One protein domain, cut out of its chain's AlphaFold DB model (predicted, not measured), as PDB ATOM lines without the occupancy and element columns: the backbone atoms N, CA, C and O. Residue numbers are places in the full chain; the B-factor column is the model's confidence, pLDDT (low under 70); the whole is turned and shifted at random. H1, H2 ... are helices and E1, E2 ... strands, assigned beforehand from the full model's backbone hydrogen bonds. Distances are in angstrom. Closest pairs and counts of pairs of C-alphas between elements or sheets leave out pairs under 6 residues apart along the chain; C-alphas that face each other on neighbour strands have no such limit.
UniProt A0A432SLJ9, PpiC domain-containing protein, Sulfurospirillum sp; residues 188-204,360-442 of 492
ATOM      1  N   LYS A 188      -7.287  44.976  60.180       94.31
ATOM      2  CA  LYS A 188      -7.597  45.446  58.828       94.31
ATOM      3  C   LYS A 188      -7.808  44.232  57.932       94.31
ATOM      4  O   LYS A 188      -7.012  43.300  57.997       94.31
ATOM      5  N   ASP A 189      -8.894  44.231  57.165       95.50
ATOM      6  CA  ASP A 189      -9.144  43.250  56.110       95.50
ATOM      7  C   ASP A 189      -8.393  43.680  54.854       95.50
ATOM      8  O   ASP A 189      -8.645  44.764  54.323       95.50
ATOM      9  N   ILE A 190      -7.407  42.887  54.445       96.62
ATOM     10  CA  ILE A 190      -6.383  43.310  53.490       96.62
ATOM     11  C   ILE A 190      -6.406  42.389  52.277       96.62
ATOM     12  O   ILE A 190      -6.277  41.173  52.411       96.62
ATOM     13  N   VAL A 191      -6.461  42.985  51.088       97.50
ATOM     14  CA  VAL A 191      -6.152  42.312  49.822       97.50
ATOM     15  C   VAL A 191      -4.846  42.857  49.265       97.50
ATOM     16  O   VAL A 191      -4.580  44.060  49.340       97.50
ATOM     17  N   ILE A 192      -4.020  41.972  48.711       97.88
ATOM     18  CA  ILE A 192      -2.726  42.343  48.138       97.88
ATOM     19  C   ILE A 192      -2.526  41.800  46.729       97.88
ATOM     20  O   ILE A 192      -3.017  40.731  46.382       97.88
ATOM     21  N   LYS A 193      -1.689  42.481  45.947       97.75
ATOM     22  CA  LYS A 193      -1.023  41.896  44.781       97.75
ATOM     23  C   LYS A 193       0.472  42.088  44.921       97.75
ATOM     24  O   LYS A 193       0.964  43.217  44.950       97.75
ATOM     25  N   LYS A 194       1.200  40.976  44.992       96.62
ATOM     26  CA  LYS A 194       2.660  40.994  44.973       96.62
ATOM     27  C   LYS A 194       3.158  40.996  43.535       96.62
ATOM     28  O   LYS A 194       2.822  40.102  42.763       96.62
ATOM     29  N   LEU A 195       4.018  41.953  43.218       96.19
ATOM     30  CA  LEU A 195       4.800  41.980  41.995       96.19
ATOM     31  C   LEU A 195       6.261  41.705  42.351       96.19
ATOM     32  O   LEU A 195       6.837  42.387  43.200       96.19
ATOM     33  N   THR A 196       6.852  40.695  41.720       95.75
ATOM     34  CA  THR A 196       8.247  40.302  41.959       95.75
ATOM     35  C   THR A 196       9.094  40.730  40.774       95.75
ATOM     36  O   THR A 196       8.657  40.622  39.631       95.75
ATOM     37  N   LEU A 197      10.283  41.252  41.055       94.19
ATOM     38  CA  LEU A 197      11.233  41.646  40.031       94.19
ATOM     39  C   LEU A 197      11.774  40.408  39.319       94.19
ATOM     40  O   LEU A 197      12.402  39.562  39.954       94.19
ATOM     41  N   ASP A 198      11.611  40.379  38.002       92.69
ATOM     42  CA  ASP A 198      12.416  39.560  37.107       92.69
ATOM     43  C   ASP A 198      13.389  40.480  36.348       92.69
ATOM     44  O   ASP A 198      12.981  41.198  35.435       92.69
ATOM     45  N   PRO A 199      14.680  40.524  36.724       85.81
ATOM     46  CA  PRO A 199      15.649  41.361  36.026       85.81
ATOM     47  C   PRO A 199      15.884  40.927  34.573       85.81
ATOM     48  O   PRO A 199      16.366  41.734  33.782       85.81
ATOM     49  N   GLN A 200      15.591  39.670  34.214       87.19
ATOM     50  CA  GLN A 200      15.835  39.155  32.864       87.19
ATOM     51  C   GLN A 200      14.779  39.630  31.864       87.19
ATOM     52  O   GLN A 200      15.084  39.757  30.680       87.19
ATOM     53  N   SER A 201      13.572  39.960  32.332       85.50
ATOM     54  CA  SER A 201      12.494  40.475  31.485       85.50
ATOM     55  C   SER A 201      12.653  41.955  31.112       85.50
ATOM     56  O   SER A 201      11.862  42.479  30.329       85.50
ATOM     57  N   VAL A 202      13.628  42.665  31.692       90.06
ATOM     58  CA  VAL A 202      13.833  44.102  31.457       90.06
ATOM     59  C   VAL A 202      14.663  44.307  30.191       90.06
ATOM     60  O   VAL A 202      15.862  44.027  30.161       90.06
ATOM     61  N   SER A 203      14.027  44.838  29.145       89.50
ATOM     62  CA  SER A 203      14.719  45.207  27.909       89.50
ATOM     63  C   SER A 203      15.573  46.461  28.120       89.50
ATOM     64  O   SER A 203      15.085  47.505  28.576       89.50
ATOM     65  N   LEU A 204      16.861  46.337  27.801       93.69
ATOM     66  CA  LEU A 204      17.876  47.379  27.922       93.69
ATOM     67  C   LEU A 204      18.697  47.430  26.641       93.69
ATOM     68  O   LEU A 204      19.093  46.380  26.125       93.69
ATOM     69  N   LYS A 360      24.626  46.449  33.542       95.75
ATOM     70  CA  LYS A 360      23.386  45.890  32.990       95.75
ATOM     71  C   LYS A 360      22.518  45.275  34.085       95.75
ATOM     72  O   LYS A 360      21.322  45.540  34.121       95.75
ATOM     73  N   ALA A 361      23.101  44.470  34.973       94.50
ATOM     74  CA  ALA A 361      22.359  43.827  36.053       94.50
ATOM     75  C   ALA A 361      21.768  44.848  37.039       94.50
ATOM     76  O   ALA A 361      20.625  44.697  37.473       94.50
ATOM     77  N   ASP A 362      22.522  45.891  37.377       95.19
ATOM     78  CA  ASP A 362      22.072  46.925  38.308       95.19
ATOM     79  C   ASP A 362      21.038  47.863  37.671       95.19
ATOM     80  O   ASP A 362      20.006  48.135  38.288       95.19
ATOM     81  N   LEU A 363      21.225  48.249  36.404       96.06
ATOM     82  CA  LEU A 363      20.228  49.009  35.649       96.06
ATOM     83  C   LEU A 363      18.921  48.224  35.481       96.06
ATOM     84  O   LEU A 363      17.841  48.787  35.651       96.06
ATOM     85  N   ALA A 364      19.004  46.921  35.189       95.75
ATOM     86  CA  ALA A 364      17.826  46.063  35.071       95.75
ATOM     87  C   ALA A 364      17.030  46.034  36.380       95.75
ATOM     88  O   ALA A 364      15.805  46.152  36.366       95.75
ATOM     89  N   LYS A 365      17.717  45.950  37.527       95.19
ATOM     90  CA  LYS A 365      17.064  46.024  38.839       95.19
ATOM     91  C   LYS A 365      16.423  47.382  39.085       95.19
ATOM     92  O   LYS A 365      15.287  47.429  39.549       95.19
ATOM     93  N   GLU A 366      17.117  48.478  38.790       94.62
ATOM     94  CA  GLU A 366      16.588  49.826  39.010       94.62
ATOM     95  C   GLU A 366      15.347  50.093  38.149       94.62
ATOM     96  O   GLU A 366      14.288  50.449  38.677       94.62
ATOM     97  N   LYS A 367      15.463  49.869  36.835       95.25
ATOM     98  CA  LYS A 367      14.381  50.072  35.866       95.25
ATOM     99  C   LYS A 367      13.209  49.140  36.163       95.25
ATOM    100  O   LYS A 367      12.084  49.615  36.307       95.25
ATOM    101  N   GLY A 368      13.478  47.854  36.391       95.69
ATOM    102  CA  GLY A 368      12.451  46.880  36.751       95.69
ATOM    103  C   GLY A 368      11.716  47.251  38.039       95.69
ATOM    104  O   GLY A 368      10.489  47.285  38.060       95.69
ATOM    105  N   MET A 369      12.422  47.642  39.107       96.25
ATOM    106  CA  MET A 369      11.767  48.085  40.346       96.25
ATOM    107  C   MET A 369      10.959  49.373  40.157       96.25
ATOM    108  O   MET A 369       9.919  49.539  40.795       96.25
ATOM    109  N   LYS A 370      11.407  50.295  39.299       95.25
ATOM    110  CA  LYS A 370      10.642  51.501  38.955       95.25
ATOM    111  C   LYS A 370       9.331  51.143  38.248       95.25
ATOM    112  O   LYS A 370       8.283  51.648  38.648       95.25
ATOM    113  N   GLU A 371       9.373  50.238  37.274       95.31
ATOM    114  CA  GLU A 371       8.184  49.737  36.576       95.31
ATOM    115  C   GLU A 371       7.233  48.996  37.521       95.31
ATOM    116  O   GLU A 371       6.025  49.241  37.499       95.31
ATOM    117  N   LEU A 372       7.755  48.141  38.410       96.31
ATOM    118  CA  LEU A 372       6.930  47.462  39.412       96.31
ATOM    119  C   LEU A 372       6.236  48.449  40.347       96.31
ATOM    120  O   LEU A 372       5.062  48.263  40.651       96.31
ATOM    121  N   ARG A 373       6.922  49.513  40.785       96.56
ATOM    122  CA  ARG A 373       6.301  50.561  41.612       96.56
ATOM    123  C   ARG A 373       5.181  51.275  40.873       96.56
ATOM    124  O   ARG A 373       4.135  51.513  41.466       96.56
ATOM    125  N   GLN A 374       5.374  51.596  39.596       96.56
ATOM    126  CA  GLN A 374       4.322  52.203  38.778       96.56
ATOM    127  C   GLN A 374       3.112  51.270  38.654       96.56
ATOM    128  O   GLN A 374       2.003  51.681  38.984       96.56
ATOM    129  N   LYS A 375       3.330  49.999  38.287       96.44
ATOM    130  CA  LYS A 375       2.269  48.981  38.198       96.44
ATOM    131  C   LYS A 375       1.541  48.795  39.532       96.44
ATOM    132  O   LYS A 375       0.315  48.822  39.568       96.44
ATOM    133  N   ALA A 376       2.280  48.664  40.632       97.25
ATOM    134  CA  ALA A 376       1.707  48.506  41.965       97.25
ATOM    135  C   ALA A 376       0.904  49.739  42.404       97.25
ATOM    136  O   ALA A 376      -0.165  49.588  42.984       97.25
ATOM    137  N   ASN A 377       1.371  50.954  42.095       96.88
ATOM    138  CA  ASN A 377       0.621  52.178  42.379       96.88
ATOM    139  C   ASN A 377      -0.680  52.246  41.568       96.88
ATOM    140  O   ASN A 377      -1.700  52.668  42.107       96.88
ATOM    141  N   THR A 378      -0.668  51.816  40.303       97.12
ATOM    142  CA  THR A 378      -1.887  51.718  39.487       97.12
ATOM    143  C   THR A 378      -2.870  50.710  40.081       97.12
ATOM    144  O   THR A 378      -4.036  51.047  40.246       97.12
ATOM    145  N   LEU A 379      -2.404  49.521  40.485       97.25
ATOM    146  CA  LEU A 379      -3.239  48.515  41.164       97.25
ATOM    147  C   LEU A 379      -3.812  49.040  42.490       97.25
ATOM    148  O   LEU A 379      -4.989  48.866  42.784       97.25
ATOM    149  N   ALA A 380      -3.004  49.733  43.291       95.69
ATOM    150  CA  ALA A 380      -3.467  50.310  44.550       95.69
ATOM    151  C   ALA A 380      -4.559  51.376  44.339       95.69
ATOM    152  O   ALA A 380      -5.504  51.449  45.126       95.69
ATOM    153  N   LYS A 381      -4.448  52.192  43.283       95.12
ATOM    154  CA  LYS A 381      -5.417  53.253  42.963       95.12
ATOM    155  C   LYS A 381      -6.693  52.723  42.313       95.12
ATOM    156  O   LYS A 381      -7.782  53.109  42.719       95.12
ATOM    157  N   ASN A 382      -6.555  51.851  41.318       94.62
ATOM    158  CA  ASN A 382      -7.669  51.453  40.456       94.62
ATOM    159  C   ASN A 382      -8.401  50.208  40.970       94.62
ATOM    160  O   ASN A 382      -9.533  49.957  40.573       94.62
ATOM    161  N   GLY A 383      -7.782  49.449  41.876       92.62
ATOM    162  CA  GLY A 383      -8.307  48.183  42.368       92.62
ATOM    163  C   GLY A 383      -7.337  47.034  42.118       92.62
ATOM    164  O   GLY A 383      -6.533  47.045  41.185       92.62
ATOM    165  N   ILE A 384      -7.406  46.039  42.999       95.94
ATOM    166  CA  ILE A 384      -6.554  44.858  42.939       95.94
ATOM    167  C   ILE A 384      -7.361  43.701  42.354       95.94
ATOM    168  O   ILE A 384      -8.181  43.101  43.048       95.94
ATOM    169  N   GLU A 385      -7.098  43.392  41.090       89.75
ATOM    170  CA  GLU A 385      -7.619  42.211  40.396       89.75
ATOM    171  C   GLU A 385      -6.731  40.985  40.672       89.75
ATOM    172  O   GLU A 385      -5.501  41.092  40.794       89.75
ATOM    173  N   ASP A 386      -7.353  39.809  40.805       91.06
ATOM    174  CA  ASP A 386      -6.689  38.541  41.145       91.06
ATOM    175  C   ASP A 386      -5.742  38.666  42.355       91.06
ATOM    176  O   ASP A 386      -4.592  38.201  42.346       91.06
ATOM    177  N   GLY A 387      -6.199  39.407  43.367       93.81
ATOM    178  CA  GLY A 387      -5.480  39.647  44.608       93.81
ATOM    179  C   GLY A 387      -5.530  38.457  45.560       93.81
ATOM    180  O   GLY A 387      -6.440  37.635  45.529       93.81
ATOM    181  N   VAL A 388      -4.550  38.391  46.456       96.56
ATOM    182  CA  VAL A 388      -4.549  37.451  47.573       96.56
ATOM    183  C   VAL A 388      -5.240  38.107  48.762       96.56
ATOM    184  O   VAL A 388      -4.775  39.126  49.275       96.56
ATOM    185  N   GLU A 389      -6.324  37.492  49.223       96.12
ATOM    186  CA  GLU A 389      -7.023  37.884  50.447       96.12
ATOM    187  C   GLU A 389      -6.220  37.453  51.677       96.12
ATOM    188  O   GLU A 389      -5.958  36.263  51.881       96.12
ATOM    189  N   LEU A 390      -5.820  38.405  52.515       95.44
ATOM    190  CA  LEU A 390      -5.172  38.125  53.796       95.44
ATOM    191  C   LEU A 390      -6.181  38.037  54.950       95.44
ATOM    192  O   LEU A 390      -5.888  37.393  55.956       95.44
ATOM    193  N   GLY A 391      -7.367  38.631  54.794       92.94
ATOM    194  CA  GLY A 391      -8.386  38.688  55.838       92.94
ATOM    195  C   GLY A 391      -8.078  39.730  56.918       92.94
ATOM    196  O   GLY A 391      -7.145  40.527  56.801       92.94
ATOM    197  N   PHE A 392      -8.865  39.703  57.999       94.00
ATOM    198  CA  PHE A 392      -8.704  40.586  59.158       94.00
ATOM    199  C   PHE A 392      -7.455  40.243  59.976       94.00
ATOM    200  O   PHE A 392      -7.463  39.296  60.764       94.00
ATOM    201  N   LEU A 393      -6.418  41.068  59.858       93.62
ATOM    202  CA  LEU A 393      -5.156  40.895  60.578       93.62
ATOM    203  C   LEU A 393      -4.828  42.119  61.432       93.62
ATOM    204  O   LEU A 393      -5.011  43.254  60.997       93.62
ATOM    205  N   THR A 394      -4.311  41.883  62.639       93.06
ATOM    206  CA  THR A 394      -3.582  42.895  63.426       93.06
ATOM    207  C   THR A 394      -2.172  43.102  62.870       93.06
ATOM    208  O   THR A 394      -1.659  42.252  62.136       93.06
ATOM    209  N   ILE A 395      -1.488  44.176  63.289       92.81
ATOM    210  CA  ILE A 395      -0.083  44.419  62.917       92.81
ATOM    211  C   ILE A 395       0.818  43.210  63.229       92.81
ATOM    212  O   ILE A 395       1.590  42.781  62.374       92.81
ATOM    213  N   SER A 396       0.670  42.593  64.410       91.94
ATOM    214  CA  SER A 396       1.496  41.444  64.799       91.94
ATOM    215  C   SER A 396       1.168  40.181  64.004       91.94
ATOM    216  O   SER A 396       2.070  39.371  63.784       91.94
ATOM    217  N   GLN A 397      -0.093  39.973  63.618       94.19
ATOM    218  CA  GLN A 397      -0.479  38.819  62.803       94.19
ATOM    219  C   GLN A 397       0.023  38.977  61.367       94.19
ATOM    220  O   GLN A 397       0.546  38.022  60.804       94.19
ATOM    221  N   LEU A 398      -0.049  40.190  60.809       94.94
ATOM    222  CA  LEU A 398       0.465  40.484  59.475       94.94
ATOM    223  C   LEU A 398       1.984  40.283  59.384       94.94
ATOM    224  O   LEU A 398       2.454  39.641  58.452       94.94
ATOM    225  N   GLN A 399       2.745  40.735  60.388       94.44
ATOM    226  CA  GLN A 399       4.198  40.508  60.466       94.44
ATOM    227  C   GLN A 399       4.587  39.019  60.493       94.44
ATOM    228  O   GLN A 399       5.702  38.669  60.113       94.44
ATOM    229  N   LYS A 400       3.674  38.148  60.937       93.62
ATOM    230  CA  LYS A 400       3.853  36.692  61.036       93.62
ATOM    231  C   LYS A 400       3.121  35.918  59.934       93.62
ATOM    232  O   LYS A 400       3.029  34.699  60.032       93.62
ATOM    233  N   SER A 401       2.573  36.604  58.928       90.88
ATOM    234  CA  SER A 401       1.857  35.949  57.833       90.88
ATOM    235  C   SER A 401       2.783  34.995  57.076       90.88
ATOM    236  O   SER A 401       3.921  35.343  56.775       90.88
ATOM    237  N   ASP A 402       2.274  33.808  56.759       91.06
ATOM    238  CA  ASP A 402       2.916  32.755  55.965       91.06
ATOM    239  C   ASP A 402       2.778  32.972  54.446       91.06
ATOM    240  O   ASP A 402       3.531  32.402  53.659       91.06
ATOM    241  N   LYS A 403       1.851  33.840  54.021       92.19
ATOM    242  CA  LYS A 403       1.617  34.203  52.611       92.19
ATOM    243  C   LYS A 403       2.705  35.108  52.022       92.19
ATOM    244  O   LYS A 403       2.761  35.306  50.807       92.19
ATOM    245  N   LEU A 404       3.548  35.685  52.873       94.69
ATOM    246  CA  LEU A 404       4.615  36.618  52.527       94.69
ATOM    247  C   LEU A 404       5.890  36.233  53.278       94.69
ATOM    248  O   LEU A 404       5.842  35.670  54.368       94.69
ATOM    249  N   ASN A 405       7.053  36.553  52.710       95.06
ATOM    250  CA  ASN A 405       8.298  36.363  53.454       95.06
ATOM    251  C   ASN A 405       8.436  37.421  54.578       95.06
ATOM    252  O   ASN A 405       7.775  38.459  54.530       95.06
ATOM    253  N   PRO A 406       9.330  37.236  55.567       96.19
ATOM    254  CA  PRO A 406       9.443  38.166  56.695       96.19
ATOM    255  C   PRO A 406       9.741  39.626  56.315       96.19
ATOM    256  O   PRO A 406       9.292  40.541  57.000       96.19
ATOM    257  N   GLN A 407      10.497  39.881  55.241       95.81
ATOM    258  CA  GLN A 407      10.781  41.252  54.797       95.81
ATOM    259  C   GLN A 407       9.544  41.896  54.167       95.81
ATOM    260  O   GLN A 407       9.241  43.053  54.445       95.81
ATOM    261  N   GLU A 408       8.814  41.129  53.359       97.06
ATOM    262  CA  GLU A 408       7.555  41.526  52.731       97.06
ATOM    263  C   GLU A 408       6.469  41.807  53.774       97.06
ATOM    264  O   GLU A 408       5.870  42.882  53.754       97.06
ATOM    265  N   SER A 409       6.272  40.892  54.727       97.19
ATOM    266  CA  SER A 409       5.307  41.028  55.825       97.19
ATOM    267  C   SER A 409       5.574  42.269  56.672       97.19
ATOM    268  O   SER A 409       4.649  43.017  56.985       97.19
ATOM    269  N   ASN A 410       6.840  42.536  57.008       96.56
ATOM    270  CA  ASN A 410       7.211  43.720  57.783       96.56
ATOM    271  C   ASN A 410       7.013  45.019  56.996       96.56
ATOM    272  O   ASN A 410       6.442  45.967  57.537       96.56
ATOM    273  N   ALA A 411       7.441  45.064  55.729       96.75
ATOM    274  CA  ALA A 411       7.257  46.241  54.882       96.75
ATOM    275  C   ALA A 411       5.767  46.567  54.700       96.75
ATOM    276  O   ALA A 411       5.365  47.726  54.785       96.75
ATOM    277  N   LEU A 412       4.941  45.536  54.498       97.38
ATOM    278  CA  LEU A 412       3.497  45.675  54.360       97.38
ATOM    279  C   LEU A 412       2.833  46.118  55.669       97.38
ATOM    280  O   LEU A 412       2.016  47.034  55.657       97.38
ATOM    281  N   ALA A 413       3.210  45.521  56.804       95.81
ATOM    282  CA  ALA A 413       2.695  45.917  58.110       95.81
ATOM    283  C   ALA A 413       3.024  47.372  58.444       95.81
ATOM    284  O   ALA A 413       2.150  48.098  58.915       95.81
ATOM    285  N   GLN A 414       4.246  47.819  58.145       95.19
ATOM    286  CA  GLN A 414       4.623  49.219  58.301       95.19
ATOM    287  C   GLN A 414       3.755  50.116  57.410       95.19
ATOM    288  O   GLN A 414       3.098  51.014  57.923       95.19
ATOM    289  N   ALA A 415       3.667  49.830  56.108       95.88
ATOM    290  CA  ALA A 415       2.883  50.645  55.179       95.88
ATOM    291  C   ALA A 415       1.397  50.764  55.578       95.88
ATOM    292  O   ALA A 415       0.815  51.839  55.457       95.88
ATOM    293  N   ILE A 416       0.796  49.682  56.087       95.19
ATOM    294  CA  ILE A 416      -0.631  49.623  56.434       95.19
ATOM    295  C   ILE A 416      -0.948  50.238  57.803       95.19
ATOM    296  O   ILE A 416      -2.015  50.833  57.964       95.19
ATOM    297  N   PHE A 417      -0.096  50.053  58.816       92.31
ATOM    298  CA  PHE A 417      -0.413  50.424  60.204       92.31
ATOM    299  C   PHE A 417       0.257  51.718  60.681       92.31
ATOM    300  O   PHE A 417      -0.067  52.182  61.770       92.31
ATOM    301  N   THR A 418       1.142  52.325  59.884       90.25
ATOM    302  CA  THR A 418       1.701  53.660  60.171       90.25
ATOM    303  C   THR A 418       1.120  54.764  59.286       90.25
ATOM    304  O   THR A 418       1.616  55.887  59.320       90.25
ATOM    305  N   ASN A 419       0.123  54.452  58.454       85.62
ATOM    306  CA  ASN A 419      -0.538  55.387  57.548       85.62
ATOM    307  C   ASN A 419      -2.063  55.158  57.569       85.62
ATOM    308  O   ASN A 419      -2.537  54.058  57.864       85.62
ATOM    309  N   GLU A 420      -2.819  56.204  57.256       86.75
ATOM    310  CA  GLU A 420      -4.283  56.229  57.206       86.75
ATOM    311  C   GLU A 420      -4.842  55.885  55.816       86.75
ATOM    312  O   GLU A 420      -6.036  55.644  55.677       86.75
ATOM    313  N   ASN A 421      -3.988  55.797  54.791       92.31
ATOM    314  CA  ASN A 421      -4.409  55.483  53.426       92.31
ATOM    315  C   ASN A 421      -5.081  54.100  53.307       92.31
ATOM    316  O   ASN A 421      -4.505  53.078  53.696       92.31
ATOM    317  N   GLU A 422      -6.254  54.060  52.667       94.00
ATOM    318  CA  GLU A 422      -7.019  52.832  52.387       94.00
ATOM    319  C   GLU A 422      -6.325  51.899  51.387       94.00
ATOM    320  O   GLU A 422      -6.563  50.694  51.377       94.00
ATOM    321  N   SER A 423      -5.437  52.426  50.549       96.88
ATOM    322  CA  SER A 423      -4.616  51.644  49.633       96.88
ATOM    323  C   SER A 423      -3.232  52.257  49.480       96.88
ATOM    324  O   SER A 423      -2.986  53.417  49.816       96.88
ATOM    325  N   GLY A 424      -2.292  51.461  48.987       97.12
ATOM    326  CA  GLY A 424      -0.932  51.928  48.786       97.12
ATOM    327  C   GLY A 424      -0.002  50.821  48.335       97.12
ATOM    328  O   GLY A 424      -0.431  49.774  47.844       97.12
ATOM    329  N   THR A 425       1.294  51.068  48.500       97.75
ATOM    330  CA  THR A 425       2.326  50.096  48.157       97.75
ATOM    331  C   THR A 425       3.325  49.903  49.288       97.75
ATOM    332  O   THR A 425       3.623  50.818  50.051       97.75
ATOM    333  N   ALA A 426       3.865  48.692  49.376       97.25
ATOM    334  CA  ALA A 426       4.998  48.347  50.219       97.25
ATOM    335  C   ALA A 426       6.118  47.793  49.335       97.25
ATOM    336  O   ALA A 426       5.880  46.933  48.490       97.25
ATOM    337  N   SER A 427       7.341  48.300  49.493       96.00
ATOM    338  CA  SER A 427       8.486  47.904  48.662       96.00
ATOM    339  C   SER A 427       9.528  47.145  49.474       96.00
ATOM    340  O   SER A 427       9.862  47.537  50.590       96.00
ATOM    341  N   THR A 428      10.108  46.114  48.868       95.81
ATOM    342  CA  THR A 428      11.338  45.461  49.326       95.81
ATOM    343  C   THR A 428      12.464  45.714  48.314       95.81
ATOM    344  O   THR A 428      12.336  46.548  47.413       95.81
ATOM    345  N   LYS A 429      13.593  45.002  48.444       92.12
ATOM    346  CA  LYS A 429      14.686  45.058  47.459       92.12
ATOM    347  C   LYS A 429      14.333  44.406  46.116       92.12
ATOM    348  O   LYS A 429      14.953  44.752  45.118       92.12
ATOM    349  N   SER A 430      13.389  43.464  46.094       93.25
ATOM    350  CA  SER A 430      13.091  42.628  44.918       93.25
ATOM    351  C   SER A 430      11.600  42.456  44.630       93.25
ATOM    352  O   SER A 430      11.235  41.720  43.717       93.25
ATOM    353  N   SER A 431      10.721  43.090  45.402       96.75
ATOM    354  CA  SER A 431       9.278  43.022  45.196       96.75
ATOM    355  C   SER A 431       8.594  44.327  45.587       96.75
ATOM    356  O   SER A 431       9.092  45.096  46.414       96.75
ATOM    357  N   VAL A 432       7.441  44.580  44.973       98.00
ATOM    358  CA  VAL A 432       6.520  45.652  45.353       98.00
ATOM    359  C   VAL A 432       5.143  45.036  45.537       98.00
ATOM    360  O   VAL A 432       4.660  44.299  44.680       98.00
ATOM    361  N   ILE A 433       4.513  45.322  46.665       98.12
ATOM    362  CA  ILE A 433       3.198  44.813  47.033       98.12
ATOM    363  C   ILE A 433       2.224  45.978  46.950       98.12
ATOM    364  O   ILE A 433       2.374  46.944  47.693       98.12
ATOM    365  N   ALA A 434       1.239  45.891  46.062       98.25
ATOM    366  CA  ALA A 434       0.059  46.745  46.120       98.25
ATOM    367  C   ALA A 434      -0.891  46.186  47.178       98.25
ATOM    368  O   ALA A 434      -1.083  44.970  47.239       98.25
ATOM    369  N   TYR A 435      -1.489  47.050  47.991       97.88
ATOM    370  CA  TYR A 435      -2.483  46.646  48.979       97.88
ATOM    371  C   TYR A 435      -3.716  47.539  48.929       97.88
ATOM    372  O   TYR A 435      -3.634  48.717  48.571       97.88
ATOM    373  N   LYS A 436      -4.848  46.972  49.340       97.25
ATOM    374  CA  LYS A 436      -6.086  47.691  49.629       97.25
ATOM    375  C   LYS A 436      -6.701  47.139  50.909       97.25
ATOM    376  O   LYS A 436      -6.760  45.927  51.112       97.25
ATOM    377  N   ILE A 437      -7.136  48.042  51.771       96.56
ATOM    378  CA  ILE A 437      -7.871  47.760  52.995       96.56
ATOM    379  C   ILE A 437      -9.354  47.794  52.626       96.56
ATOM    380  O   ILE A 437      -9.850  48.800  52.129       96.56
ATOM    381  N   LYS A 438     -10.055  46.680  52.826       94.75
ATOM    382  CA  LYS A 438     -11.487  46.551  52.511       94.75
ATOM    383  C   LYS A 438     -12.380  46.977  53.662       94.75
ATOM    384  O   LYS A 438     -13.462  47.510  53.454       94.75
ATOM    385  N   ALA A 439     -11.928  46.694  54.875       93.56
ATOM    386  CA  ALA A 439     -12.649  46.981  56.095       93.56
ATOM    387  C   ALA A 439     -11.671  47.070  57.266       93.56
ATOM    388  O   ALA A 439     -10.575  46.504  57.239       93.56
ATOM    389  N   GLN A 440     -12.102  47.736  58.329       91.50
ATOM    390  CA  GLN A 440     -11.386  47.777  59.596       91.50
ATOM    391  C   GLN A 440     -12.308  47.374  60.743       91.50
ATOM    392  O   GLN A 440     -13.492  47.703  60.754       91.50
ATOM    393  N   LYS A 441     -11.753  46.649  61.710       89.19
ATOM    394  CA  LYS A 441     -12.416  46.251  62.952       89.19
ATOM    395  C   LYS A 441     -11.547  46.697  64.114       89.19
ATOM    396  O   LYS A 441     -10.418  46.236  64.256       89.19
ATOM    397  N   LEU A 442     -12.079  47.608  64.918       77.25
ATOM    398  CA  LEU A 442     -11.348  48.216  66.027       77.25
ATOM    399  C   LEU A 442     -11.552  47.460  67.348       77.25
ATOM    400  O   LEU A 442     -10.634  47.360  68.156       77.25
TER     401      LEU A 442
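This is residues 188 to 204 and 360 to 442 of the 492 residues of the protein "PpiC domain-containing protein" of Sulfurospirillum sp (UniProt A0A432SLJ9). A twisted sheet of four strands has the long helix H1 along one face, while on the other face the sheet curls round the shorter helix H3. This makes three layers, helices on both faces of one sheet; H1 packs on the sheet with residues 368 to 382, its earlier residues run on past the sheet, and little H2 packs on H3. The 100 printed residues have three named helices and four named strands, in the order E1 H1 E2 H2 H3 E3 E4; the sheet's order is E2 E1 E4 E3, all antiparallel, and the class is mixed, helices and strands. The whole is compact, with a radius of gyration of the C-alphas of 13.7 A, yet elongated, spanning 48 by 27 by 22 A.

E1, residues 188 to 196, is an inner strand, antiparallel to E4, residues 431 to 441, at 170 degrees; N 193 and O 434 are 2.9 A apart, within hydrogen-bond range. On the other side of E1 is the edge strand E2, residues 388 to 393, antiparallel at 144 degrees, with N 390 and O 190 within hydrogen-bond range at 2.8 A. The other edge strand, E3, residues 423 to 427, forms a hairpin with E4; N 426 and O 433 are within hydrogen-bond range at 2.8 A. H1, residues 360 to 382, is on the sheet at a height of 7.0 A, over E4 and E3, and runs along the strands, at 6 degrees to E4 on the local plane. The closest C-alphas of H1 and E4, those of Ala 376 and Ala 434, are 4.8 A apart. H3, residues 406 to 417, is on the opposite face from H1; its closest C-alphas with E3, those of Leu 412 and Ala 426, are 5.2 A apart. H2, residues 395 to 399, touches H3, the closest C-alphas being those of Gln 399 and Ser 409 at 4.8 A, and only grazes the sheet. H1 is apart from H2 and H3. In H1, H2 and H3 every O i to N i+4 pair is within hydrogen-bond range.

E1 begins at C-alpha 188, (-7.597, 45.446, 58.828), and is 23.7 A long. H1, 32.4 A long, begins at C-alpha 360, (23.386, 45.890, 32.990). E2 is 13.5 A long, H3 16.1 A and E3 13.7 A; H2 has five residues. E4, 28.2 A long, bends by 66 degrees at residue 438 and ends at C-alpha 441, (-12.416, 46.251, 62.952).

The C-alphas farthest apart, those of Leu 204 and Leu 442, are 48.0 A apart. Residues 205 to 359 are not printed; C-alphas 204 and 360 are 7.6 A apart across this cut, which lies in the link from E1 to H1. Of the links that are printed whole, H2 to H3 is short and the others are tight. The mean pLDDT of the printed part is 94.4, and no printed residue is under 70.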